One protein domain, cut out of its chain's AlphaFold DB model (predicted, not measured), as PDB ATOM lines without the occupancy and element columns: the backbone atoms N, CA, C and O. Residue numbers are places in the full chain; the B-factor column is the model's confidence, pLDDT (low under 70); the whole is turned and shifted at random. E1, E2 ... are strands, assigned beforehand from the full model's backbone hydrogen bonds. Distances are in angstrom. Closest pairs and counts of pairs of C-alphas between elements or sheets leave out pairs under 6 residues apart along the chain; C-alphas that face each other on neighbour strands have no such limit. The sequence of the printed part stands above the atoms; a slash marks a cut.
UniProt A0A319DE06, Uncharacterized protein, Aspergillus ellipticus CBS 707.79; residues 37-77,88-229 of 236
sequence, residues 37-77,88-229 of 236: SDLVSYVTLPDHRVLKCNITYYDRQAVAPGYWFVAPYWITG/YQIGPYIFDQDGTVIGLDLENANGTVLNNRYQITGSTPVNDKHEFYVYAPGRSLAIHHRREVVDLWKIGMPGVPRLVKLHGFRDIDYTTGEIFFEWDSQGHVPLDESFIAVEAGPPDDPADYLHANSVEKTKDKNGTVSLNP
ATOM      1  N   SER A  37      16.514  -1.194  29.204       77.62
ATOM      2  CA  SER A  37      17.657  -1.350  28.300       77.62
ATOM      3  C   SER A  37      18.600  -0.141  28.292       77.62
ATOM      4  O   SER A  37      19.763  -0.252  27.887       77.62
ATOM      5  N   ASP A  38      18.117   1.000  28.772       73.12
ATOM      6  CA  ASP A  38      18.860   2.229  29.033       73.12
ATOM      7  C   ASP A  38      19.453   2.285  30.453       73.12
ATOM      8  O   ASP A  38      20.160   3.240  30.785       73.12
ATOM      9  N   LEU A  39      19.237   1.250  31.272       79.25
ATOM     10  CA  LEU A  39      19.802   1.117  32.612       79.25
ATOM     11  C   LEU A  39      20.908   0.059  32.657       79.25
ATOM     12  O   LEU A  39      20.884  -0.957  31.963       79.25
ATOM     13  N   VAL A  40      21.875   0.263  33.546       77.56
ATOM     14  CA  VAL A  40      22.987  -0.654  33.806       77.56
ATOM     15  C   VAL A  40      22.969  -1.069  35.274       77.56
ATOM     16  O   VAL A  40      22.867  -0.235  36.173       77.56
ATOM     17  N   SER A  41      23.097  -2.373  35.516       75.88
ATOM     18  CA  SER A  41      23.457  -2.915  36.830       75.88
ATOM     19  C   SER A  41      24.944  -3.197  36.886       75.88
ATOM     20  O   SER A  41      25.529  -3.729  35.940       75.88
ATOM     21  N   TYR A  42      25.546  -2.913  38.035       72.12
ATOM     22  CA  TYR A  42      26.939  -3.242  38.302       72.12
ATOM     23  C   TYR A  42      27.011  -4.440  39.240       72.12
ATOM     24  O   TYR A  42      26.203  -4.570  40.152       72.12
ATOM     25  N   VAL A  43      28.010  -5.308  39.063       71.88
ATOM     26  CA  VAL A  43      28.217  -6.487  39.934       71.88
ATOM     27  C   VAL A  43      28.337  -6.090  41.412       71.88
ATOM     28  O   VAL A  43      27.927  -6.825  42.301       71.88
ATOM     29  N   THR A  44      28.897  -4.911  41.667       64.69
ATOM     30  CA  THR A  44      29.097  -4.289  42.983       64.69
ATOM     31  C   THR A  44      27.845  -3.622  43.549       64.69
ATOM     32  O   THR A  44      27.780  -3.383  44.751       64.69
ATOM     33  N   LEU A  45      26.863  -3.324  42.698       68.81
ATOM     34  CA  LEU A  45      25.587  -2.702  43.038       68.81
ATOM     35  C   LEU A  45      24.452  -3.471  42.327       68.81
ATOM     36  O   LEU A  45      23.773  -2.907  41.469       68.81
ATOM     37  N   PRO A  46      24.264  -4.770  42.635       72.31
ATOM     38  CA  PRO A  46      23.395  -5.654  41.852       72.31
ATOM     39  C   PRO A  46      21.916  -5.262  41.934       72.31
ATOM     40  O   PRO A  46      21.172  -5.475  40.980       72.31
ATOM     41  N   ASP A  47      21.516  -4.633  43.039       71.75
ATOM     42  CA  ASP A  47      20.147  -4.169  43.273       71.75
ATOM     43  C   ASP A  47      19.885  -2.760  42.713       71.75
ATOM     44  O   ASP A  47      18.784  -2.229  42.844       71.75
ATOM     45  N   HIS A  48      20.889  -2.140  42.085       71.56
ATOM     46  CA  HIS A  48      20.807  -0.786  41.550       71.56
ATOM     47  C   HIS A  48      20.753  -0.802  40.017       71.56
ATOM     48  O   HIS A  48      21.418  -1.607  39.357       71.56
ATOM     49  N   ARG A  49      19.956   0.106  39.448       75.00
ATOM     50  CA  ARG A  49      19.777   0.298  38.004       75.00
ATOM     51  C   ARG A  49      20.084   1.738  37.630       75.00
ATOM     52  O   ARG A  49      19.207   2.592  37.649       75.00
ATOM     53  N   VAL A  50      21.346   1.969  37.302       75.88
ATOM     54  CA  VAL A  50      21.896   3.296  37.029       75.88
ATOM     55  C   VAL A  50      21.686   3.663  35.562       75.88
ATOM     56  O   VAL A  50      21.781   2.796  34.695       75.88
ATOM     57  N   LEU A  51      21.441   4.941  35.271       76.56
ATOM     58  CA  LEU A  51      21.325   5.433  33.897       76.56
ATOM     59  C   LEU A  51      22.587   5.150  33.070       76.56
ATOM     60  O   LEU A  51      23.712   5.435  33.488       76.56
ATOM     61  N   LYS A  52      22.393   4.667  31.842       80.06
ATOM     62  CA  LYS A  52      23.453   4.571  30.840       80.06
ATOM     63  C   LYS A  52      23.625   5.911  30.122       80.06
ATOM     64  O   LYS A  52      22.831   6.265  29.253       80.06
ATOM     65  N   CYS A  53      24.698   6.638  30.426       81.12
ATOM     66  CA  CYS A  53      25.039   7.869  29.714       81.12
ATOM     67  C   CYS A  53      25.956   7.570  28.512       81.12
ATOM     68  O   CYS A  53      27.141   7.298  28.680       81.12
ATOM     69  N   ASN A  54      25.420   7.612  27.287       83.88
ATOM     70  CA  ASN A  54      26.219   7.472  26.063       83.88
ATOM     71  C   ASN A  54      26.583   8.855  25.505       83.88
ATOM     72  O   ASN A  54      25.742   9.527  24.906       83.88
ATOM     73  N   ILE A  55      27.846   9.257  25.642       84.19
ATOM     74  CA  ILE A  55      28.328  10.563  25.176       84.19
ATOM     75  C   ILE A  55      29.007  10.407  23.814       84.19
ATOM     76  O   ILE A  55      29.980   9.671  23.665       84.19
ATOM     77  N   THR A  56      28.495  11.113  22.803       87.12
ATOM     78  CA  THR A  56      29.086  11.150  21.456       87.12
ATOM     79  C   THR A  56      29.737  12.502  21.212       87.12
ATOM     80  O   THR A  56      29.097  13.544  21.337       87.12
ATOM     81  N   TYR A  57      31.007  12.478  20.822       85.44
ATOM     82  CA  TYR A  57      31.779  13.672  20.502       85.44
ATOM     83  C   TYR A  57      31.843  13.890  18.992       85.44
ATOM     84  O   TYR A  57      32.284  13.005  18.263       85.44
ATOM     85  N   TYR A  58      31.458  15.082  18.537       88.69
ATOM     86  CA  TYR A  58      31.628  15.495  17.138       88.69
ATOM     87  C   TYR A  58      32.969  16.204  16.899       88.69
ATOM     88  O   TYR A  58      33.596  15.994  15.866       88.69
ATOM     89  N   ASP A  59      33.440  16.981  17.876       89.50
ATOM     90  CA  ASP A  59      34.781  17.569  17.902       89.50
ATOM     91  C   ASP A  59      35.316  17.511  19.335       89.50
ATOM     92  O   ASP A  59      34.899  18.279  20.200       89.50
ATOM     93  N   ARG A  60      36.224  16.565  19.612       83.62
ATOM     94  CA  ARG A  60      36.762  16.364  20.968       83.62
ATOM     95  C   ARG A  60      37.677  17.512  21.403       83.62
ATOM     96  O   ARG A  60      37.801  17.743  22.599       83.62
ATOM     97  N   GLN A  61      38.309  18.225  20.468       89.12
ATOM     98  CA  GLN A  61      39.246  19.305  20.794       89.12
ATOM     99  C   GLN A  61      38.526  20.601  21.183       89.12
ATOM    100  O   GLN A  61      39.099  21.424  21.892       89.12
ATOM    101  N   ALA A  62      37.269  20.761  20.763       87.12
ATOM    102  CA  ALA A  62      36.443  21.916  21.100       87.12
ATOM    103  C   ALA A  62      35.738  21.814  22.469       87.12
ATOM    104  O   ALA A  62      35.133  22.792  22.910       87.12
ATOM    105  N   VAL A  63      35.784  20.660  23.149       82.75
ATOM    106  CA  VAL A  63      35.051  20.457  24.410       82.75
ATOM    107  C   VAL A  63      35.886  20.867  25.622       82.75
ATOM    108  O   VAL A  63      37.031  20.449  25.788       82.75
ATOM    109  N   ALA A  64      35.286  21.670  26.501       78.94
ATOM    110  CA  ALA A  64      35.880  22.032  27.779       78.94
ATOM    111  C   ALA A  64      35.873  20.834  28.752       78.94
ATOM    112  O   ALA A  64      34.895  20.085  28.786       78.94
ATOM    113  N   PRO A  65      36.917  20.655  29.581       78.25
ATOM    114  CA  PRO A  65      36.900  19.626  30.608       78.25
ATOM    115  C   PRO A  65      35.765  19.843  31.617       78.25
ATOM    116  O   PRO A  65      35.607  20.960  32.111       78.25
ATOM    117  N   GLY A  66      35.032  18.784  31.966       74.88
ATOM    118  CA  GLY A  66      33.979  18.848  32.981       74.88
ATOM    119  C   GLY A  66      33.310  17.505  33.263       74.88
ATOM    120  O   GLY A  66      33.814  16.458  32.853       74.88
ATOM    121  N   TYR A  67      32.178  17.571  33.958       80.44
ATOM    122  CA  TYR A  67      31.318  16.445  34.313       80.44
ATOM    123  C   TYR A  67      29.897  16.698  33.803       80.44
ATOM    124  O   TYR A  67      29.512  17.846  33.582       80.44
ATOM    125  N   TRP A  68      29.118  15.632  33.636       76.75
ATOM    126  CA  TRP A  68      27.701  15.714  33.302       76.75
ATOM    127  C   TRP A  68      26.861  15.413  34.527       76.75
ATOM    128  O   TRP A  68      26.929  14.314  35.070       76.75
ATOM    129  N   PHE A  69      26.045  16.380  34.926       74.12
ATOM    130  CA  PHE A  69      25.046  16.210  35.967       74.12
ATOM    131  C   PHE A  69      23.700  15.867  35.323       74.12
ATOM    132  O   PHE A  69      23.176  16.634  34.514       74.12
ATOM    133  N   VAL A  70      23.148  14.703  35.659       73.81
ATOM    134  CA  VAL A  70      21.861  14.226  35.145       73.81
ATOM    135  C   VAL A  70      20.994  13.857  36.336       73.81
ATOM    136  O   VAL A  70      21.289  12.890  37.023       73.81
ATOM    137  N   ALA A  71      19.921  14.602  36.580       71.12
ATOM    138  CA  ALA A  71      18.985  14.322  37.666       71.12
ATOM    139  C   ALA A  71      17.597  14.004  37.093       71.12
ATOM    140  O   ALA A  71      16.782  14.912  36.913       71.12
ATOM    141  N   PRO A  72      17.325  12.739  36.722       61.81
ATOM    142  CA  PRO A  72      16.002  12.349  36.264       61.81
ATOM    143  C   PRO A  72      15.022  12.405  37.443       61.81
ATOM    144  O   PRO A  72      15.038  11.560  38.337       61.81
ATOM    145  N   TYR A  73      14.136  13.395  37.425       57.09
ATOM    146  CA  TYR A  73      12.956  13.425  38.282       57.09
ATOM    147  C   TYR A  73      11.741  13.057  37.434       57.09
ATOM    148  O   TYR A  73      11.410  13.759  36.482       57.09
ATOM    149  N   TRP A  74      11.084  11.942  37.759       42.38
ATOM    150  CA  TRP A  74       9.831  11.557  37.100       42.38
ATOM    151  C   TRP A  74       8.622  12.268  37.733       42.38
ATOM    152  O   TRP A  74       7.693  12.654  37.028       42.38
ATOM    153  N   ILE A  75       8.648  12.492  39.053       48.22
ATOM    154  CA  ILE A  75       7.606  13.169  39.840       48.22
ATOM    155  C   ILE A  75       8.298  13.983  40.954       48.22
ATOM    156  O   ILE A  75       9.220  13.483  41.595       48.22
ATOM    157  N   THR A  76       7.882  15.237  41.179       47.41
ATOM    158  CA  THR A  76       8.420  16.120  42.244       47.41
ATOM    159  C   THR A  76       7.815  15.852  43.629       47.41
ATOM    160  O   THR A  76       8.382  16.242  44.644       47.41
ATOM    161  N   GLY A  77       6.677  15.155  43.694       48.25
ATOM    162  CA  GLY A  77       6.135  14.586  44.930       48.25
ATOM    163  C   GLY A  77       6.794  13.250  45.285       48.25
ATOM    164  O   GLY A  77       7.143  12.473  44.400       48.25
ATOM    165  N   TYR A  88      13.321   2.239  41.204       54.00
ATOM    166  CA  TYR A  88      13.160   3.682  41.316       54.00
ATOM    167  C   TYR A  88      14.468   4.271  41.828       54.00
ATOM    168  O   TYR A  88      14.796   4.183  43.005       54.00
ATOM    169  N   GLN A  89      15.253   4.836  40.917       58.09
ATOM    170  CA  GLN A  89      16.472   5.560  41.264       58.09
ATOM    171  C   GLN A  89      16.276   7.039  40.968       58.09
ATOM    172  O   GLN A  89      16.744   7.565  39.958       58.09
ATOM    173  N   ILE A  90      15.505   7.680  41.847       57.12
ATOM    174  CA  ILE A  90      15.288   9.123  41.835       57.12
ATOM    175  C   ILE A  90      16.475   9.770  42.541       57.12
ATOM    176  O   ILE A  90      16.645   9.622  43.754       57.12
ATOM    177  N   GLY A  91      17.283  10.495  41.778       62.72
ATOM    178  CA  GLY A  91      18.444  11.196  42.300       62.72
ATOM    179  C   GLY A  91      19.412  11.593  41.192       62.72
ATOM    180  O   GLY A  91      19.329  11.074  40.075       62.72
ATOM    181  N   PRO A  92      20.307  12.544  41.465       72.94
ATOM    182  CA  PRO A  92      21.338  12.943  40.532       72.94
ATOM    183  C   PRO A  92      22.382  11.852  40.301       72.94
ATOM    184  O   PRO A  92      22.831  11.150  41.212       72.94
ATOM    185  N   TYR A  93      22.843  11.809  39.062       78.25
ATOM    186  CA  TYR A  93      24.012  11.080  38.611       78.25
ATOM    187  C   TYR A  93      25.036  12.088  38.112       78.25
ATOM    188  O   TYR A  93      24.701  13.016  37.373       78.25
ATOM    189  N   ILE A  94      26.295  11.872  38.473       77.81
ATOM    190  CA  ILE A  94      27.416  12.622  37.920       77.81
ATOM    191  C   ILE A  94      28.254  11.662  37.099       77.81
ATOM    192  O   ILE A  94      28.785  10.675  37.618       77.81
ATOM    193  N   PHE A  95      28.374  11.974  35.815       82.38
ATOM    194  CA  PHE A  95      29.191  11.239  34.869       82.38
ATOM    195  C   PHE A  95      30.453  12.024  34.522       82.38
ATOM    196  O   PHE A  95      30.442  13.254  34.442       82.38
ATOM    197  N   ASP A  96      31.549  11.314  34.284       83.38
ATOM    198  CA  ASP A  96      32.714  11.891  33.625       83.38
ATOM    199  C   ASP A  96      32.450  12.174  32.138       83.38
ATOM    200  O   ASP A  96      31.358  11.961  31.603       83.38
ATOM    201  N   GLN A  97      33.469  12.692  31.459       84.50
ATOM    202  CA  GLN A  97      33.404  13.039  30.039       84.50
ATOM    203  C   GLN A  97      33.080  11.840  29.140       84.50
ATOM    204  O   GLN A  97      32.561  12.015  28.046       84.50
ATOM    205  N   ASP A  98      33.354  10.620  29.583       85.12
ATOM    206  CA  ASP A  98      33.150   9.424  28.774       85.12
ATOM    207  C   ASP A  98      31.878   8.657  29.177       85.12
ATOM    208  O   ASP A  98      31.621   7.570  28.663       85.12
ATOM    209  N   GLY A  99      31.045   9.243  30.046       81.00
ATOM    210  CA  GLY A  99      29.764   8.673  30.462       81.00
ATOM    211  C   GLY A  99      29.905   7.660  31.596       81.00
ATOM    212  O   GLY A  99      28.969   6.909  31.872       81.00
ATOM    213  N   THR A 100      31.061   7.624  32.264       82.38
ATOM    214  CA  THR A 100      31.289   6.782  33.440       82.38
ATOM    215  C   THR A 100      30.714   7.467  34.665       82.38
ATOM    216  O   THR A 100      31.031   8.619  34.942       82.38
ATOM    217  N   VAL A 101      29.901   6.753  35.439       77.62
ATOM    218  CA  VAL A 101      29.373   7.259  36.712       77.62
ATOM    219  C   VAL A 101      30.525   7.437  37.698       77.62
ATOM    220  O   VAL A 101      31.234   6.476  37.999       77.62
ATOM    221  N   ILE A 102      30.677   8.644  38.234       76.81
ATOM    222  CA  ILE A 102      31.641   8.956  39.298       76.81
ATOM    223  C   ILE A 102      30.963   9.289  40.630       76.81
ATOM    224  O   ILE A 102      31.575   9.118  41.684       76.81
ATOM    225  N   GLY A 103      29.699   9.721  40.585       74.19
ATOM    226  CA  GLY A 103      28.903  10.099  41.746       74.19
ATOM    227  C   GLY A 103      27.431   9.760  41.541       74.19
ATOM    228  O   GLY A 103      26.905   9.872  40.433       74.19
ATOM    229  N   LEU A 104      26.788   9.327  42.616       72.31
ATOM    230  CA  LEU A 104      25.386   8.931  42.662       72.31
ATOM    231  C   LEU A 104      24.825   9.331  44.021       72.31
ATOM    232  O   LEU A 104      25.467   9.055  45.041       72.31
ATOM    233  N   ASP A 105      23.627   9.903  44.022       68.12
ATOM    234  CA  ASP A 105      22.807   9.998  45.225       68.12
ATOM    235  C   ASP A 105      21.639   9.005  45.152       68.12
ATOM    236  O   ASP A 105      20.873   8.971  44.186       68.12
ATOM    237  N   LEU A 106      21.549   8.150  46.167       60.06
ATOM    238  CA  LEU A 106      20.551   7.090  46.279       60.06
ATOM    239  C   LEU A 106      19.420   7.491  47.218       60.06
ATOM    240  O   LEU A 106      19.498   8.474  47.944       60.06
ATOM    241  N   GLU A 107      18.355   6.690  47.248       50.50
ATOM    242  CA  GLU A 107      17.105   7.018  47.948       50.50
ATOM    243  C   GLU A 107      17.242   7.267  49.469       50.50
ATOM    244  O   GLU A 107      16.312   7.773  50.089       50.50
ATOM    245  N   ASN A 108      18.430   7.059  50.045       53.53
ATOM    246  CA  ASN A 108      18.811   7.455  51.399       53.53
ATOM    247  C   ASN A 108      19.950   8.492  51.408       53.53
ATOM    248  O   ASN A 108      20.933   8.276  52.103       53.53
ATOM    249  N   ALA A 109      19.830   9.563  50.617       62.25
ATOM    250  CA  ALA A 109      20.661  10.773  50.640       62.25
ATOM    251  C   ALA A 109      22.153  10.492  50.910       62.25
ATOM    252  O   ALA A 109      22.748  11.089  51.790       62.25
ATOM    253  N   ASN A 110      22.766   9.524  50.237       78.56
ATOM    254  CA  ASN A 110      24.173   9.193  50.451       78.56
ATOM    255  C   ASN A 110      24.924   9.501  49.165       78.56
ATOM    256  O   ASN A 110      24.706   8.842  48.149       78.56
ATOM    257  N   GLY A 111      25.881  10.423  49.242       81.88
ATOM    258  CA  GLY A 111      26.816  10.674  48.159       81.88
ATOM    259  C   GLY A 111      27.801   9.517  48.064       81.88
ATOM    260  O   GLY A 111      28.633   9.330  48.955       81.88
ATOM    261  N   THR A 112      27.694   8.714  47.005       84.62
ATOM    262  CA  THR A 112      28.515   7.510  46.808       84.62
ATOM    263  C   THR A 112      29.478   7.694  45.642       84.62
ATOM    264  O   THR A 112      29.067   8.062  44.544       84.62
ATOM    265  N   VAL A 113      30.764   7.411  45.877       86.00
ATOM    266  CA  VAL A 113      31.848   7.587  44.898       86.00
ATOM    267  C   VAL A 113      32.293   6.243  44.341       86.00
ATOM    268  O   VAL A 113      32.646   5.329  45.094       86.00
ATOM    269  N   LEU A 114      32.344   6.139  43.015       82.88
ATOM    270  CA  LEU A 114      32.733   4.928  42.293       82.88
ATOM    271  C   LEU A 114      34.069   5.129  41.563       82.88
ATOM    272  O   LEU A 114      34.360   6.211  41.061       82.88
ATOM    273  N   ASN A 115      34.891   4.079  41.478       80.31
ATOM    274  CA  ASN A 115      36.044   4.075  40.571       80.31
ATOM    275  C   ASN A 115      35.641   3.676  39.138       80.31
ATOM    276  O   ASN A 115      34.510   3.278  38.876       80.31
ATOM    277  N   ASN A 116      36.602   3.680  38.210       76.81
ATOM    278  CA  ASN A 116      36.401   3.273  36.810       76.81
ATOM    279  C   ASN A 116      36.043   1.784  36.601       76.81
ATOM    280  O   ASN A 116      35.805   1.352  35.476       76.81
ATOM    281  N   ARG A 117      36.037   0.984  37.671       77.38
ATOM    282  CA  ARG A 117      35.544  -0.399  37.698       77.38
ATOM    283  C   ARG A 117      34.207  -0.507  38.433       77.38
ATOM    284  O   ARG A 117      33.793  -1.617  38.760       77.38
ATOM    285  N   TYR A 118      33.555   0.625  38.703       71.00
ATOM    286  CA  TYR A 118      32.278   0.736  39.404       71.00
ATOM    287  C   TYR A 118      32.303   0.174  40.828       71.00
ATOM    288  O   TYR A 118      31.291  -0.270  41.364       71.00
ATOM    289  N   GLN A 119      33.472   0.164  41.464       80.62
ATOM    290  CA  GLN A 119      33.607  -0.232  42.861       80.62
ATOM    291  C   GLN A 119      33.432   0.997  43.745       80.62
ATOM    292  O   GLN A 119      34.009   2.046  43.456       80.62
ATOM    293  N   ILE A 120      32.673   0.847  44.832       84.06
ATOM    294  CA  ILE A 120      32.529   1.889  45.848       84.06
ATOM    295  C   ILE A 120      33.903   2.175  46.450       84.06
ATOM    296  O   ILE A 120      34.582   1.277  46.944       84.06
ATOM    297  N   THR A 121      34.299   3.439  46.390       88.62
ATOM    298  CA  THR A 121      35.541   3.953  46.985       88.62
ATOM    299  C   THR A 121      35.286   4.809  48.217       88.62
ATOM    300  O   THR A 121      36.194   5.007  49.018       88.62
ATOM    301  N   GLY A 122      34.047   5.261  48.399       88.94
ATOM    302  CA  GLY A 122      33.556   5.875  49.621       88.94
ATOM    303  C   GLY A 122      32.083   6.238  49.492       88.94
ATOM    304  O   GLY A 122      31.521   6.243  48.394       88.94
ATOM    305  N   SER A 123      31.452   6.482  50.630       89.00
ATOM    306  CA  SER A 123      30.064   6.906  50.728       89.00
ATOM    307  C   SER A 123      29.909   7.724  52.001       89.00
ATOM    308  O   SER A 123      30.386   7.311  53.060       89.00
ATOM    309  N   THR A 124      29.237   8.864  51.902       87.94
ATOM    310  CA  THR A 124      28.923   9.712  53.053       87.94
ATOM    311  C   THR A 124      27.455  10.112  53.016       87.94
ATOM    312  O   THR A 124      26.932  10.375  51.931       87.94
ATOM    313  N   PRO A 125      26.788  10.216  54.177       85.38
ATOM    314  CA  PRO A 125      25.499  10.874  54.253       85.38
ATOM    315  C   PRO A 125      25.592  12.311  53.744       85.38
ATOM    316  O   PRO A 125      26.454  13.089  54.155       85.38
ATOM    317  N   VAL A 126      24.670  12.643  52.859       79.50
ATOM    318  CA  VAL A 126      24.280  13.983  52.448       79.50
ATOM    319  C   VAL A 126      22.823  14.182  52.875       79.50
ATOM    320  O   VAL A 126      22.138  13.255  53.291       79.50
ATOM    321  N   ASN A 127      22.336  15.410  52.913       74.69
ATOM    322  CA  ASN A 127      20.941  15.676  53.283       74.69
ATOM    323  C   ASN A 127      20.173  16.408  52.189       74.69
ATOM    324  O   ASN A 127      18.988  16.688  52.357       74.69
ATOM    325  N   ASP A 128      20.849  16.689  51.083       75.62
ATOM    326  CA  ASP A 128      20.309  17.346  49.918       75.62
ATOM    327  C   ASP A 128      20.677  16.542  48.673       75.62
ATOM    328  O   ASP A 128      21.790  16.024  48.574       75.62
ATOM    329  N   LYS A 129      19.715  16.429  47.755       73.75
ATOM    330  CA  LYS A 129      19.836  15.608  46.552       73.75
ATOM    331  C   LYS A 129      20.217  16.411  45.321       73.75
ATOM    332  O   LYS A 129      20.221  15.857  44.233       73.75
ATOM    333  N   HIS A 130      20.462  17.711  45.434       74.31
ATOM    334  CA  HIS A 130      20.700  18.512  44.244       74.31
ATOM    335  C   HIS A 130      22.156  18.480  43.782       74.31
ATOM    336  O   HIS A 130      22.384  18.554  42.585       74.31
ATOM    337  N   GLU A 131      23.148  18.308  44.664       76.00
ATOM    338  CA  GLU A 131      24.539  18.189  44.210       76.00
ATOM    339  C   GLU A 131      25.459  17.441  45.185       76.00
ATOM    340  O   GLU A 131      25.444  17.678  46.395       76.00
ATOM    341  N   PHE A 132      26.311  16.575  44.619       83.19
ATOM    342  CA  PHE A 132      27.398  15.875  45.304       83.19
ATOM    343  C   PHE A 132      28.659  15.817  44.426       83.19
ATOM    344  O   PHE A 132      28.901  14.857  43.701       83.19
ATOM    345  N   TYR A 133      29.488  16.850  44.473       82.00
ATOM    346  CA  TYR A 133      30.625  17.018  43.576       82.00
ATOM    347  C   TYR A 133      31.942  16.507  44.180       82.00
ATOM    348  O   TYR A 133      32.439  17.051  45.162       82.00
ATOM    349  N   VAL A 134      32.571  15.495  43.572       85.25
ATOM    350  CA  VAL A 134      33.909  15.012  43.966       85.25
ATOM    351  C   VAL A 134      34.985  15.798  43.224       85.25
ATOM    352  O   VAL A 134      35.116  15.675  42.007       85.25
ATOM    353  N   TYR A 135      35.790  16.571  43.955       84.31
ATOM    354  CA  TYR A 135      36.805  17.446  43.354       84.31
ATOM    355  C   TYR A 135      38.248  16.968  43.581       84.31
ATOM    356  O   TYR A 135      39.163  17.422  42.894       84.31
ATOM    357  N   ALA A 136      38.472  16.057  44.532       87.62
ATOM    358  CA  ALA A 136      39.755  15.390  44.752       87.62
ATOM    359  C   ALA A 136      39.557  14.058  45.508       87.62
ATOM    360  O   ALA A 136      38.499  13.839  46.101       87.62
ATOM    361  N   PRO A 137      40.553  13.150  45.521       90.31
ATOM    362  CA  PRO A 137      40.484  11.942  46.340       90.31
ATOM    363  C   PRO A 137      40.233  12.272  47.818       90.31
ATOM    364  O   PRO A 137      40.949  13.087  48.398       90.31
ATOM    365  N   GLY A 138      39.215  11.648  48.412       92.62
ATOM    366  CA  GLY A 138      38.781  11.908  49.791       92.62
ATOM    367  C   GLY A 138      38.154  13.290  50.000       92.62
ATOM    368  O   GLY A 138      38.133  13.779  51.121       92.62
ATOM    369  N   ARG A 139      37.704  13.969  48.938       91.88
ATOM    370  CA  ARG A 139      37.151  15.322  49.006       91.88
ATOM    371  C   ARG A 139      35.938  15.504  48.098       91.88
ATOM    372  O   ARG A 139      36.039  15.373  46.875       91.88
ATOM    373  N   SER A 140      34.811  15.879  48.689       89.69
ATOM    374  CA  SER A 140      33.595  16.245  47.969       89.69
ATOM    375  C   SER A 140      32.969  17.532  48.499       89.69
ATOM    376  O   SER A 140      33.216  17.956  49.624       89.69
ATOM    377  N   LEU A 141      32.165  18.170  47.657       88.69
ATOM    378  CA  LEU A 141      31.210  19.197  48.028       88.69
ATOM    379  C   LEU A 141      29.808  18.605  47.972       88.69
ATOM    380  O   LEU A 141      29.481  17.885  47.033       88.69
ATOM    381  N   ALA A 142      28.977  18.933  48.948       86.56
ATOM    382  CA  ALA A 142      27.563  18.594  48.931       86.56
ATOM    383  C   ALA A 142      26.744  19.811  49.334       86.56
ATOM    384  O   ALA A 142      27.159  20.564  50.222       86.56
ATOM    385  N   ILE A 143      25.575  19.985  48.720       85.88
ATOM    386  CA  ILE A 143      24.600  20.946  49.235       85.88
ATOM    387  C   ILE A 143      24.139  20.465  50.605       85.88
ATOM    388  O   ILE A 143      23.966  19.271  50.859       85.88
ATOM    389  N   HIS A 144      24.003  21.418  51.514       87.94
ATOM    390  CA  HIS A 144      23.571  21.171  52.871       87.94
ATOM    391  C   HIS A 144      22.529  22.203  53.261       87.94
ATOM    392  O   HIS A 144      22.714  23.394  53.034       87.94
ATOM    393  N   HIS A 145      21.458  21.763  53.909       88.75
ATOM    394  CA  HIS A 145      20.534  22.676  54.562       88.75
ATOM    395  C   HIS A 145      20.314  22.291  56.023       88.75
ATOM    396  O   HIS A 145      20.175  21.114  56.363       88.75
ATOM    397  N   ARG A 146      20.210  23.293  56.893       90.94
ATOM    398  CA  ARG A 146      19.764  23.118  58.279       90.94
ATOM    399  C   ARG A 146      18.417  23.781  58.491       90.94
ATOM    400  O   ARG A 146      18.043  24.701  57.772       90.94
ATOM    401  N   ARG A 147      17.659  23.283  59.462       91.56
ATOM    402  CA  ARG A 147      16.329  23.802  59.784       91.56
ATOM    403  C   ARG A 147      16.404  24.531  61.110       91.56
ATOM    404  O   ARG A 147      16.830  23.941  62.098       91.56
ATOM    405  N   GLU A 148      15.979  25.784  61.129       93.06
ATOM    406  CA  GLU A 148      15.965  26.600  62.341       93.06
ATOM    407  C   GLU A 148      14.684  27.427  62.409       93.06
ATOM    408  O   GLU A 148      14.162  27.865  61.384       93.06
ATOM    409  N   VAL A 149      14.157  27.615  63.620       93.62
ATOM    410  CA  VAL A 149      13.059  28.553  63.858       93.62
ATOM    411  C   VAL A 149      13.655  29.947  64.000       93.62
ATOM    412  O   VAL A 149      14.375  30.216  64.958       93.62
ATOM    413  N   VAL A 150      13.334  30.830  63.062       92.12
ATOM    414  CA  VAL A 150      13.813  32.214  63.032       92.12
ATOM    415  C   VAL A 150      12.660  33.187  63.254       92.12
ATOM    416  O   VAL A 150      11.510  32.897  62.923       92.12
ATOM    417  N   ASP A 151      12.971  34.351  63.818       91.94
ATOM    418  CA  ASP A 151      12.031  35.465  63.915       91.94
ATOM    419  C   ASP A 151      12.058  36.293  62.622       91.94
ATOM    420  O   ASP A 151      13.128  36.640  62.109       91.94
ATOM    421  N   LEU A 152      10.877  36.625  62.106       91.62
ATOM    422  CA  LEU A 152      10.709  37.330  60.836       91.62
ATOM    423  C   LEU A 152      10.802  38.866  60.953       91.62
ATOM    424  O   LEU A 152      10.394  39.584  60.036       91.62
ATOM    425  N   TRP A 153      11.378  39.418  62.030       90.81
ATOM    426  CA  TRP A 153      11.556  40.870  62.191       90.81
ATOM    427  C   TRP A 153      12.278  41.529  61.012       90.81
ATOM    428  O   TRP A 153      11.943  42.657  60.656       90.81
ATOM    429  N   LYS A 154      13.237  40.830  60.385       86.88
ATOM    430  CA  LYS A 154      14.006  41.352  59.241       86.88
ATOM    431  C   LYS A 154      13.147  41.613  58.005       86.88
ATOM    432  O   LYS A 154      13.524  42.456  57.204       86.88
ATOM    433  N   ILE A 155      12.003  40.940  57.883       89.50
ATOM    434  CA  ILE A 155      11.050  41.119  56.779       89.50
ATOM    435  C   ILE A 155       9.772  41.853  57.228       89.50
ATOM    436  O   ILE A 155       8.745  41.805  56.563       89.50
ATOM    437  N   GLY A 156       9.826  42.549  58.372       91.19
ATOM    438  CA  GLY A 156       8.729  43.386  58.869       91.19
ATOM    439  C   GLY A 156       7.673  42.654  59.703       91.19
ATOM    440  O   GLY A 156       6.631  43.239  59.997       91.19
ATOM    441  N   MET A 157       7.936  41.414  60.128       90.88
ATOM    442  CA  MET A 157       7.009  40.592  60.921       90.88
ATOM    443  C   MET A 157       7.617  40.195  62.283       90.88
ATOM    444  O   MET A 157       7.858  39.014  62.538       90.88
ATOM    445  N   PRO A 158       7.911  41.162  63.172       93.12
ATOM    446  CA  PRO A 158       8.537  40.873  64.460       93.12
ATOM    447  C   PRO A 158       7.626  40.023  65.354       93.12
ATOM    448  O   PRO A 158       6.424  40.274  65.452       93.12
ATOM    449  N   GLY A 159       8.204  39.043  66.047       91.50
ATOM    450  CA  GLY A 159       7.482  38.144  66.949       91.50
ATOM    451  C   GLY A 159       6.772  36.985  66.248       91.50
ATOM    452  O   GLY A 159       6.070  36.224  66.915       91.50
ATOM    453  N   VAL A 160       6.935  36.839  64.929       90.38
ATOM    454  CA  VAL A 160       6.412  35.706  64.158       90.38
ATOM    455  C   VAL A 160       7.526  34.668  63.995       90.38
ATOM    456  O   VAL A 160       8.447  34.895  63.205       90.38
ATOM    457  N   PRO A 161       7.481  33.535  64.725       91.19
ATOM    458  CA  PRO A 161       8.440  32.456  64.543       91.19
ATOM    459  C   PRO A 161       8.104  31.649  63.288       91.19
ATOM    460  O   PRO A 161       6.952  31.262  63.074       91.19
ATOM    461  N   ARG A 162       9.120  31.327  62.486       92.00
ATOM    462  CA  ARG A 162       8.979  30.495  61.290       92.00
ATOM    463  C   ARG A 162      10.119  29.496  61.191       92.00
ATOM    464  O   ARG A 162      11.279  29.864  61.335       92.00
ATOM    465  N   LEU A 163       9.792  28.235  60.926       94.00
ATOM    466  CA  LEU A 163      10.788  27.231  60.565       94.00
ATOM    467  C   LEU A 163      11.302  27.514  59.147       94.00
ATOM    468  O   LEU A 163      10.503  27.591  58.218       94.00
ATOM    469  N   VAL A 164      12.614  27.664  58.979       91.88
ATOM    470  CA  VAL A 164      13.262  28.014  57.704       91.88
ATOM    471  C   VAL A 164      14.355  26.999  57.376       91.88
ATOM    472  O   VAL A 164      15.077  26.553  58.273       91.88
ATOM    473  N   LYS A 165      14.493  26.635  56.091       91.44
ATOM    474  CA  LYS A 165      15.666  25.912  55.581       91.44
ATOM    475  C   LYS A 165      16.775  26.908  55.263       91.44
ATOM    476  O   LYS A 165      16.702  27.653  54.289       91.44
ATOM    477  N   LEU A 166      17.813  26.904  56.082       91.62
ATOM    478  CA  LEU A 166      19.039  27.648  55.845       91.62
ATOM    479  C   LEU A 166      19.927  26.809  54.933       91.62
ATOM    480  O   LEU A 166      20.523  25.823  55.365       91.62
ATOM    481  N   HIS A 167      19.940  27.183  53.657       89.62
ATOM    482  CA  HIS A 167      20.706  26.528  52.597       89.62
ATOM    483  C   HIS A 167      22.174  26.905  52.629       89.62
ATOM    484  O   HIS A 167      22.516  28.004  53.063       89.62
ATOM    485  N   GLY A 168      23.009  26.006  52.131       90.56
ATOM    486  CA  GLY A 168      24.451  26.077  52.231       90.56
ATOM    487  C   GLY A 168      25.144  24.894  51.564       90.56
ATOM    488  O   GLY A 168      24.565  24.192  50.734       90.56
ATOM    489  N   PHE A 169      26.398  24.665  51.936       91.06
ATOM    490  CA  PHE A 169      27.184  23.540  51.441       91.06
ATOM    491  C   PHE A 169      28.218  23.079  52.466       91.06
ATOM    492  O   PHE A 169      28.595  23.809  53.388       91.06
ATOM    493  N   ARG A 170      28.705  21.856  52.270       92.31
ATOM    494  CA  ARG A 170      29.780  21.253  53.059       92.31
ATOM    495  C   ARG A 170      30.904  20.758  52.165       92.31
ATOM    496  O   ARG A 170      30.644  20.183  51.115       92.31
ATOM    497  N   ASP A 171      32.137  20.942  52.624       92.31
ATOM    498  CA  ASP A 171      33.328  20.252  52.123       92.31
ATOM    499  C   ASP A 171      33.564  19.027  53.009       92.31
ATOM    500  O   ASP A 171      33.811  19.178  54.207       92.31
ATOM    501  N   ILE A 172      33.412  17.828  52.447       93.69
ATOM    502  CA  ILE A 172      33.311  16.568  53.189       93.69
ATOM    503  C   ILE A 172      34.376  15.585  52.698       93.69
ATOM    504  O   ILE A 172      34.635  15.463  51.498       93.69
ATOM    505  N   ASP A 173      34.967  14.829  53.616       95.31
ATOM    506  CA  ASP A 173      35.632  13.580  53.268       95.31
ATOM    507  C   ASP A 173      34.583  12.494  53.023       95.31
ATOM    508  O   ASP A 173      33.965  11.978  53.951       95.31
ATOM    509  N   TYR A 174      34.376  12.115  51.764       92.44
ATOM    510  CA  TYR A 174      33.359  11.122  51.411       92.44
ATOM    511  C   TYR A 174      33.678   9.688  51.878       92.44
ATOM    512  O   TYR A 174      32.875   8.783  51.654       92.44
ATOM    513  N   THR A 175      34.846   9.440  52.474       93.75
ATOM    514  CA  THR A 175      35.229   8.135  53.034       93.75
ATOM    515  C   THR A 175      35.033   8.072  54.545       93.75
ATOM    516  O   THR A 175      34.666   7.016  55.059       93.75
ATOM    517  N   THR A 176      35.251   9.185  55.254       94.88
ATOM    518  CA  THR A 176      35.146   9.252  56.723       94.88
ATOM    519  C   THR A 176      33.899   9.989  57.213       94.88
ATOM    520  O   THR A 176      33.482   9.783  58.351       94.88
ATOM    521  N   GLY A 177      33.302  10.838  56.375       92.50
ATOM    522  CA  GLY A 177      32.239  11.772  56.742       92.50
ATOM    523  C   GLY A 177      32.730  13.025  57.477       92.50
ATOM    524  O   GLY A 177      31.906  13.787  57.982       92.50
ATOM    525  N   GLU A 178      34.047  13.252  57.578       96.06
ATOM    526  CA  GLU A 178      34.607  14.454  58.207       96.06
ATOM    527  C   GLU A 178      34.207  15.714  57.428       96.06
ATOM    528  O   GLU A 178      34.403  15.794  56.218       96.06
ATOM    529  N   ILE A 179      33.670  16.716  58.129       94.81
ATOM    530  CA  ILE A 179      33.327  18.018  57.548       94.81
ATOM    531  C   ILE A 179      34.526  18.950  57.727       94.81
ATOM    532  O   ILE A 179      34.837  19.372  58.840       94.81
ATOM    533  N   PHE A 180      35.183  19.301  56.626       94.00
ATOM    534  CA  PHE A 180      36.295  20.251  56.614       94.00
ATOM    535  C   PHE A 180      35.826  21.700  56.672       94.00
ATOM    536  O   PHE A 180      36.530  22.568  57.187       94.00
ATOM    537  N   PHE A 181      34.661  21.965  56.090       93.44
ATOM    538  CA  PHE A 181      34.074  23.290  56.017       93.44
ATOM    539  C   PHE A 181      32.560  23.178  55.875       93.44
ATOM    540  O   PHE A 181      32.065  22.311  55.157       93.44
ATOM    541  N   GLU A 182      31.841  24.081  56.526       92.88
ATOM    542  CA  GLU A 182      30.402  24.254  56.384       92.88
ATOM    543  C   GLU A 182      30.116  25.746  56.264       92.88
ATOM    544  O   GLU A 182      30.667  26.562  57.007       92.88
ATOM    545  N   TRP A 183      29.254  26.086  55.317       93.00
ATOM    546  CA  TRP A 183      28.691  27.417  55.186       93.00
ATOM    547  C   TRP A 183      27.197  27.293  54.963       93.00
ATOM    548  O   TRP A 183      26.746  26.372  54.285       93.00
ATOM    549  N   ASP A 184      26.450  28.254  55.486       92.50
ATOM    550  CA  ASP A 184      25.037  28.409  55.207       92.50
ATOM    551  C   ASP A 184      24.659  29.886  55.091       92.50
ATOM    552  O   ASP A 184      25.430  30.800  55.373       92.50
ATOM    553  N   SER A 185      23.436  30.101  54.644       91.94
ATOM    554  CA  SER A 185      22.890  31.402  54.306       91.94
ATOM    555  C   SER A 185      22.566  32.299  55.509       91.94
ATOM    556  O   SER A 185      22.325  33.495  55.320       91.94
ATOM    557  N   GLN A 186      22.592  31.801  56.750       91.31
ATOM    558  CA  GLN A 186      22.253  32.608  57.922       91.31
ATOM    559  C   GLN A 186      23.218  33.777  58.099       91.31
ATOM    560  O   GLN A 186      24.418  33.615  58.294       91.31
ATOM    561  N   GLY A 187      22.668  34.992  58.093       88.06
ATOM    562  CA  GLY A 187      23.463  36.213  58.237       88.06
ATOM    563  C   GLY A 187      24.233  36.609  56.975       88.06
ATOM    564  O   GLY A 187      24.875  37.657  56.989       88.06
ATOM    565  N   HIS A 188      24.123  35.827  55.899       90.31
ATOM    566  CA  HIS A 188      24.777  36.075  54.618       90.31
ATOM    567  C   HIS A 188      23.781  36.388  53.497       90.31
ATOM    568  O   HIS A 188      24.039  37.300  52.719       90.31
ATOM    569  N   VAL A 189      22.648  35.677  53.443       89.69
ATOM    570  CA  VAL A 189      21.553  35.922  52.493       89.69
ATOM    571  C   VAL A 189      20.304  36.340  53.281       89.69
ATOM    572  O   VAL A 189      19.843  35.593  54.150       89.69
ATOM    573  N   PRO A 190      19.778  37.554  53.063       90.06
ATOM    574  CA  PRO A 190      18.538  38.014  53.680       90.06
ATOM    575  C   PRO A 190      17.305  37.203  53.244       90.06
ATOM    576  O   PRO A 190      17.228  36.709  52.123       90.06
ATOM    577  N   LEU A 191      16.309  37.086  54.129       89.38
ATOM    578  CA  LEU A 191      15.065  36.355  53.839       89.38
ATOM    579  C   LEU A 191      14.156  37.089  52.835       89.38
ATOM    580  O   LEU A 191      13.355  36.447  52.165       89.38
ATOM    581  N   ASP A 192      14.271  38.414  52.728       87.25
ATOM    582  CA  ASP A 192      13.524  39.266  51.789       87.25
ATOM    583  C   ASP A 192      14.063  39.225  50.352       87.25
ATOM    584  O   ASP A 192      13.419  39.754  49.449       87.25
ATOM    585  N   GLU A 193      15.189  38.551  50.110       84.75
ATOM    586  CA  GLU A 193      15.639  38.213  48.752       84.75
ATOM    587  C   GLU A 193      14.898  36.997  48.171       84.75
ATOM    588  O   GLU A 193      15.111  36.627  47.015       84.75
ATOM    589  N   SER A 194      14.018  36.363  48.952       83.56
ATOM    590  CA  SER A 194      13.258  35.208  48.487       83.56
ATOM    591  C   SER A 194      12.215  35.578  47.431       83.56
ATOM    592  O   SER A 194      11.497  36.571  47.543       83.56
ATOM    593  N   PHE A 195      12.071  34.710  46.430       79.69
ATOM    594  CA  PHE A 195      10.986  34.781  45.445       79.69
ATOM    595  C   PHE A 195       9.669  34.187  45.960       79.69
ATOM    596  O   PHE A 195       8.645  34.286  45.280       79.69
ATOM    597  N   ILE A 196       9.688  33.568  47.143       79.75
ATOM    598  CA  ILE A 196       8.504  33.041  47.816       79.75
ATOM    599  C   ILE A 196       8.246  33.802  49.115       79.75
ATOM    600  O   ILE A 196       9.155  34.325  49.755       79.75
ATOM    601  N   ALA A 197       6.982  33.831  49.529       85.06
ATOM    602  CA  ALA A 197       6.600  34.336  50.840       85.06
ATOM    603  C   ALA A 197       7.096  33.366  51.926       85.06
ATOM    604  O   ALA A 197       6.582  32.254  52.056       85.06
ATOM    605  N   VAL A 198       8.106  33.773  52.699       87.06
ATOM    606  CA  VAL A 198       8.726  32.950  53.757       87.06
ATOM    607  C   VAL A 198       7.717  32.601  54.860       87.06
ATOM    608  O   VAL A 198       7.773  31.532  55.471       87.06
ATOM    609  N   GLU A 199       6.754  33.484  55.099       86.56
ATOM    610  CA  GLU A 199       5.663  33.319  56.052       86.56
ATOM    611  C   GLU A 199       4.551  32.377  55.570       86.56
ATOM    612  O   GLU A 199       3.693  31.994  56.367       86.56
ATOM    613  N   ALA A 200       4.541  31.999  54.289       83.75
ATOM    614  CA  ALA A 200       3.498  31.151  53.732       83.75
ATOM    615  C   ALA A 200       3.649  29.682  54.157       83.75
ATOM    616  O   ALA A 200       4.745  29.177  54.418       83.75
ATOM    617  N   GLY A 201       2.512  28.984  54.163       82.00
ATOM    618  CA  GLY A 201       2.426  27.553  54.440       82.00
ATOM    619  C   GLY A 201       2.291  27.196  55.929       82.00
ATOM    620  O   GLY A 201       2.257  28.072  56.795       82.00
ATOM    621  N   PRO A 202       2.147  25.897  56.237       83.94
ATOM    622  CA  PRO A 202       2.075  25.400  57.608       83.94
ATOM    623  C   PRO A 202       3.358  25.704  58.411       83.94
ATOM    624  O   PRO A 202       4.454  25.628  57.853       83.94
ATOM    625  N   PRO A 203       3.272  25.999  59.725       77.62
ATOM    626  CA  PRO A 203       4.448  26.314  60.545       77.62
ATOM    627  C   PRO A 203       5.508  25.203  60.615       77.62
ATOM    628  O   PRO A 203       6.686  25.499  60.813       77.62
ATOM    629  N   ASP A 204       5.086  23.946  60.476       80.69
ATOM    630  CA  ASP A 204       5.909  22.737  60.513       80.69
ATOM    631  C   ASP A 204       6.549  22.379  59.163       80.69
ATOM    632  O   ASP A 204       7.485  21.580  59.137       80.69
ATOM    633  N   ASP A 205       6.110  23.006  58.069       83.94
ATOM    634  CA  ASP A 205       6.743  22.895  56.755       83.94
ATOM    635  C   ASP A 205       7.829  23.972  56.612       83.94
ATOM    636  O   ASP A 205       7.483  25.150  56.537       83.94
ATOM    637  N   PRO A 206       9.133  23.646  56.633       88.44
ATOM    638  CA  PRO A 206      10.193  24.649  56.628       88.44
ATOM    639  C   PRO A 206      10.184  25.511  55.356       88.44
ATOM    640  O   PRO A 206      10.275  24.974  54.253       88.44
ATOM    641  N   ALA A 207      10.191  26.837  55.502       89.12
ATOM    642  CA  ALA A 207      10.260  27.753  54.367       89.12
ATOM    643  C   ALA A 207      11.570  27.572  53.583       89.12
ATOM    644  O   ALA A 207      12.671  27.681  54.135       89.12
ATOM    645  N   ASP A 208      11.440  27.300  52.290       85.56
ATOM    646  CA  ASP A 208      12.533  26.952  51.385       85.56
ATOM    647  C   ASP A 208      12.972  28.166  50.554       85.56
ATOM    648  O   ASP A 208      12.785  28.237  49.344       85.56
ATOM    649  N   TYR A 209      13.468  29.190  51.249       86.00
ATOM    650  CA  TYR A 209      13.547  30.545  50.695       86.00
ATOM    651  C   TYR A 209      14.661  30.756  49.658       86.00
ATOM    652  O   TYR A 209      14.537  31.655  48.824       86.00
ATOM    653  N   LEU A 210      15.734  29.959  49.734       86.38
ATOM    654  CA  LEU A 210      16.877  30.011  48.817       86.38
ATOM    655  C   LEU A 210      16.872  28.849  47.818       86.38
ATOM    656  O   LEU A 210      17.308  29.046  46.696       86.38
ATOM    657  N   HIS A 211      16.392  27.665  48.215       84.62
ATOM    658  CA  HIS A 211      16.320  26.464  47.376       84.62
ATOM    659  C   HIS A 211      17.593  26.234  46.542       84.62
ATOM    660  O   HIS A 211      17.585  26.326  45.318       84.62
ATOM    661  N   ALA A 212      18.731  26.036  47.207       79.25
ATOM    662  CA  ALA A 212      19.994  25.870  46.503       79.25
ATOM    663  C   ALA A 212      20.047  24.530  45.758       79.25
ATOM    664  O   ALA A 212      19.848  23.480  46.364       79.25
ATOM    665  N   ASN A 213      20.392  24.582  44.468       74.94
ATOM    666  CA  ASN A 213      20.372  23.419  43.578       74.94
ATOM    667  C   ASN A 213      21.739  23.056  42.997       74.94
ATOM    668  O   ASN A 213      21.896  21.965  42.462       74.94
ATOM    669  N   SER A 214      22.716  23.962  43.038       75.12
ATOM    670  CA  SER A 214      24.074  23.625  42.602       75.12
ATOM    671  C   SER A 214      25.150  24.325  43.413       75.12
ATOM    672  O   SER A 214      24.922  25.432  43.903       75.12
ATOM    673  N   VAL A 215      26.303  23.668  43.537       78.94
ATOM    674  CA  VAL A 215      27.508  24.130  44.219       78.94
ATOM    675  C   VAL A 215      28.772  23.793  43.420       78.94
ATOM    676  O   VAL A 215      29.088  22.633  43.181       78.94
ATOM    677  N   GLU A 216      29.562  24.808  43.061       76.38
ATOM    678  CA  GLU A 216      30.823  24.623  42.322       76.38
ATOM    679  C   GLU A 216      31.981  25.359  43.002       76.38
ATOM    680  O   GLU A 216      31.837  26.513  43.408       76.38
ATOM    681  N   LYS A 217      33.160  24.720  43.067       75.12
ATOM    682  CA  LYS A 217      34.433  25.404  43.352       75.12
ATOM    683  C   LYS A 217      34.929  26.102  42.091       75.12
ATOM    684  O   LYS A 217      35.273  25.444  41.111       75.12
ATOM    685  N   THR A 218      35.031  27.423  42.128       69.38
ATOM    686  CA  THR A 218      35.579  28.176  41.001       69.38
ATOM    687  C   THR A 218      37.091  27.948  40.874       69.38
ATOM    688  O   THR A 218      37.789  27.543  41.807       69.38
ATOM    689  N   LYS A 219      37.628  28.229  39.682       67.88
ATOM    690  CA  LYS A 219      39.061  28.089  39.369       67.88
ATOM    691  C   LYS A 219      39.927  29.221  39.935       67.88
ATOM    692  O   LYS A 219      41.132  29.248  39.670       67.88
ATOM    693  N   ASP A 220      39.338  30.194  40.631       59.31
ATOM    694  CA  ASP A 220      40.099  31.308  41.179       59.31
ATOM    695  C   ASP A 220      40.973  30.856  42.365       59.31
ATOM    696  O   ASP A 220      40.711  29.868  43.050       59.31
ATOM    697  N   LYS A 221      42.091  31.555  42.589       43.47
ATOM    698  CA  LYS A 221      43.105  31.165  43.589       43.47
ATOM    699  C   LYS A 221      42.601  31.234  45.040       43.47
ATOM    700  O   LYS A 221      43.360  30.882  45.940       43.47
ATOM    701  N   ASN A 222      41.359  31.670  45.257       50.03
ATOM    702  CA  ASN A 222      40.760  31.831  46.575       50.03
ATOM    703  C   ASN A 222      39.709  30.757  46.886       50.03
ATOM    704  O   ASN A 222      39.192  30.754  48.000       50.03
ATOM    705  N   GLY A 223      39.427  29.834  45.955       51.97
ATOM    706  CA  GLY A 223      38.506  28.724  46.191       51.97
ATOM    707  C   GLY A 223      37.086  29.202  46.471       51.97
ATOM    708  O   GLY A 223      36.439  28.686  47.383       51.97
ATOM    709  N   THR A 224      36.625  30.220  45.739       56.00
ATOM    710  CA  THR A 224      35.250  30.696  45.894       56.00
ATOM    711  C   THR A 224      34.261  29.610  45.476       56.00
ATOM    712  O   THR A 224      34.529  28.802  44.584       56.00
ATOM    713  N   VAL A 225      33.125  29.565  46.167       57.25
ATOM    714  CA  VAL A 225      32.060  28.599  45.911       57.25
ATOM    715  C   VAL A 225      30.821  29.349  45.437       57.25
ATOM    716  O   VAL A 225      30.403  30.303  46.091       57.25
ATOM    717  N   SER A 226      30.257  28.940  44.299       61.22
ATOM    718  CA  SER A 226      28.984  29.478  43.801       61.22
ATOM    719  C   SER A 226      27.847  28.567  44.228       61.22
ATOM    720  O   SER A 226      27.946  27.365  44.008       61.22
ATOM    721  N   LEU A 227      26.784  29.133  44.799       65.69
ATOM    722  CA  LEU A 227      25.557  28.426  45.168       65.69
ATOM    723  C   LEU A 227      24.398  29.013  44.358       65.69
ATOM    724  O   LEU A 227      24.167  30.220  44.446       65.69
ATOM    725  N   ASN A 228      23.686  28.201  43.570       66.94
ATOM    726  CA  ASN A 228      22.656  28.724  42.662       66.94
ATOM    727  C   ASN A 228      21.243  28.223  43.011       66.94
ATOM    728  O   ASN A 228      21.053  27.005  43.109       66.94
ATOM    729  N   PRO A 229      20.249  29.123  43.135       62.94
ATOM    730  CA  PRO A 229      18.834  28.764  43.213       62.94
ATOM    731  C   PRO A 229      18.273  28.350  41.833       62.94
ATOM    732  O   PRO A 229      18.914  28.603  40.805       62.94
TER     733      PRO A 229
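Overview. This is residues 37 to 77 and 88 to 229 of the 236 residues of an uncharacterized protein of Aspergillus ellipticus CBS 707.79 (UniProt A0A319DE06). What does the model look like? Two strand sheets, E3 to E7 and E8 to E11, lie partly face to face; the hairpin of E12 and E13 packs on the second, and the hairpin of E1 and E2 sits at the far end, beyond the first. From the second sheet the long strands E9 and E10 run out as an arm with a bent tip, and the unnamed residues 185 to 213 loop beside it. What is it made of? The printed part has 183 residues, with no named helix and 13 named strands, E1 to E13 in that order; the class is all strand, though under half of the residues, 82, are in named elements, and the sheets are antiparallel. How large is it? It is compact, with a radius of gyration of the C-alphas of 18.6 A and spans of 56 by 40 by 36 A.

Arrangement. What comes first? E1, residues 39 to 42, and E2, residues 45 to 51, form a hairpin, with N 40 and O 50 2.8 A apart. E2 comes near E4, residues 93 to 95, at a single pair: the closest C-alphas, of Leu 51 and Tyr 93, are 7.8 A apart. Which sheet follows? E3, residues 68 to 70, then E4, E5, residues 101 to 105, E6, residues 110 to 114, and E7, residues 120 to 125, stand in that order, with E3 and E7 as edge strands. Within hydrogen-bond range are N 70 and O 93 at 2.9 A, N 94 and O 103 at 2.9 A, N 112 and O 104 at 3.0 A, and N 113 and O 122 at 2.9 A. E4 to E7 are a meander, each strand the antiparallel neighbour of the one before. What faces it? E8, residues 132 to 136, E9, residues 139 to 152, E10, residues 157 to 172, and E11, residues 179 to 184, are another meander and a twisted sheet, with N 141 and O 133 at 2.7 A, N 162 and O 150 at 2.9 A, and N 171 and O 181 at 2.9 A. The two sheets are face to face, their facing parts 10.5 A centre to centre and their best planes 28 degrees apart; the closest C-alphas of E5 and E8, Gly 103 and Phe 132, are 6.9 A apart. What comes last? E12, residues 214 to 217, and E13, residues 225 to 228, form a hairpin, with N 226 and O 216 at 3.0 A. Their sheet is face to face with that of E8 to E11, in a stack of sheets, face to face in turn; the closest C-alphas of E9 and E12, Ile 143 and Val 215, are 6.6 A apart.

Along the chain. Where do the first and last strands lie? E1 begins at C-alpha 39, (19.802, 1.117, 32.612), and E13 ends at C-alpha 228, (22.656, 28.724, 42.662). Which strands are long? E9 measures 36.4 A and bends by 65 degrees at residue 149. E10 measures 36.5 A from C-alpha 157, (7.009, 40.592, 60.921), and bends by 92 degrees at residue 160.

Size, cuts and confidence. How far does it reach? The two C-alphas farthest apart, of Tyr 58 and Gly 159, are 59.8 A apart. Is there a cut? Residues 78 to 87 are not printed, and C-alphas 77 and 88 are 13.5 A apart across it. Which links are long? E2 to E3 has 16 residues between and E11 to E12 has 29. Where is confidence low? The mean pLDDT of the printed part is 80.2, and 29 residues are under 70, among them residues 72 to 77 and 218 to 229.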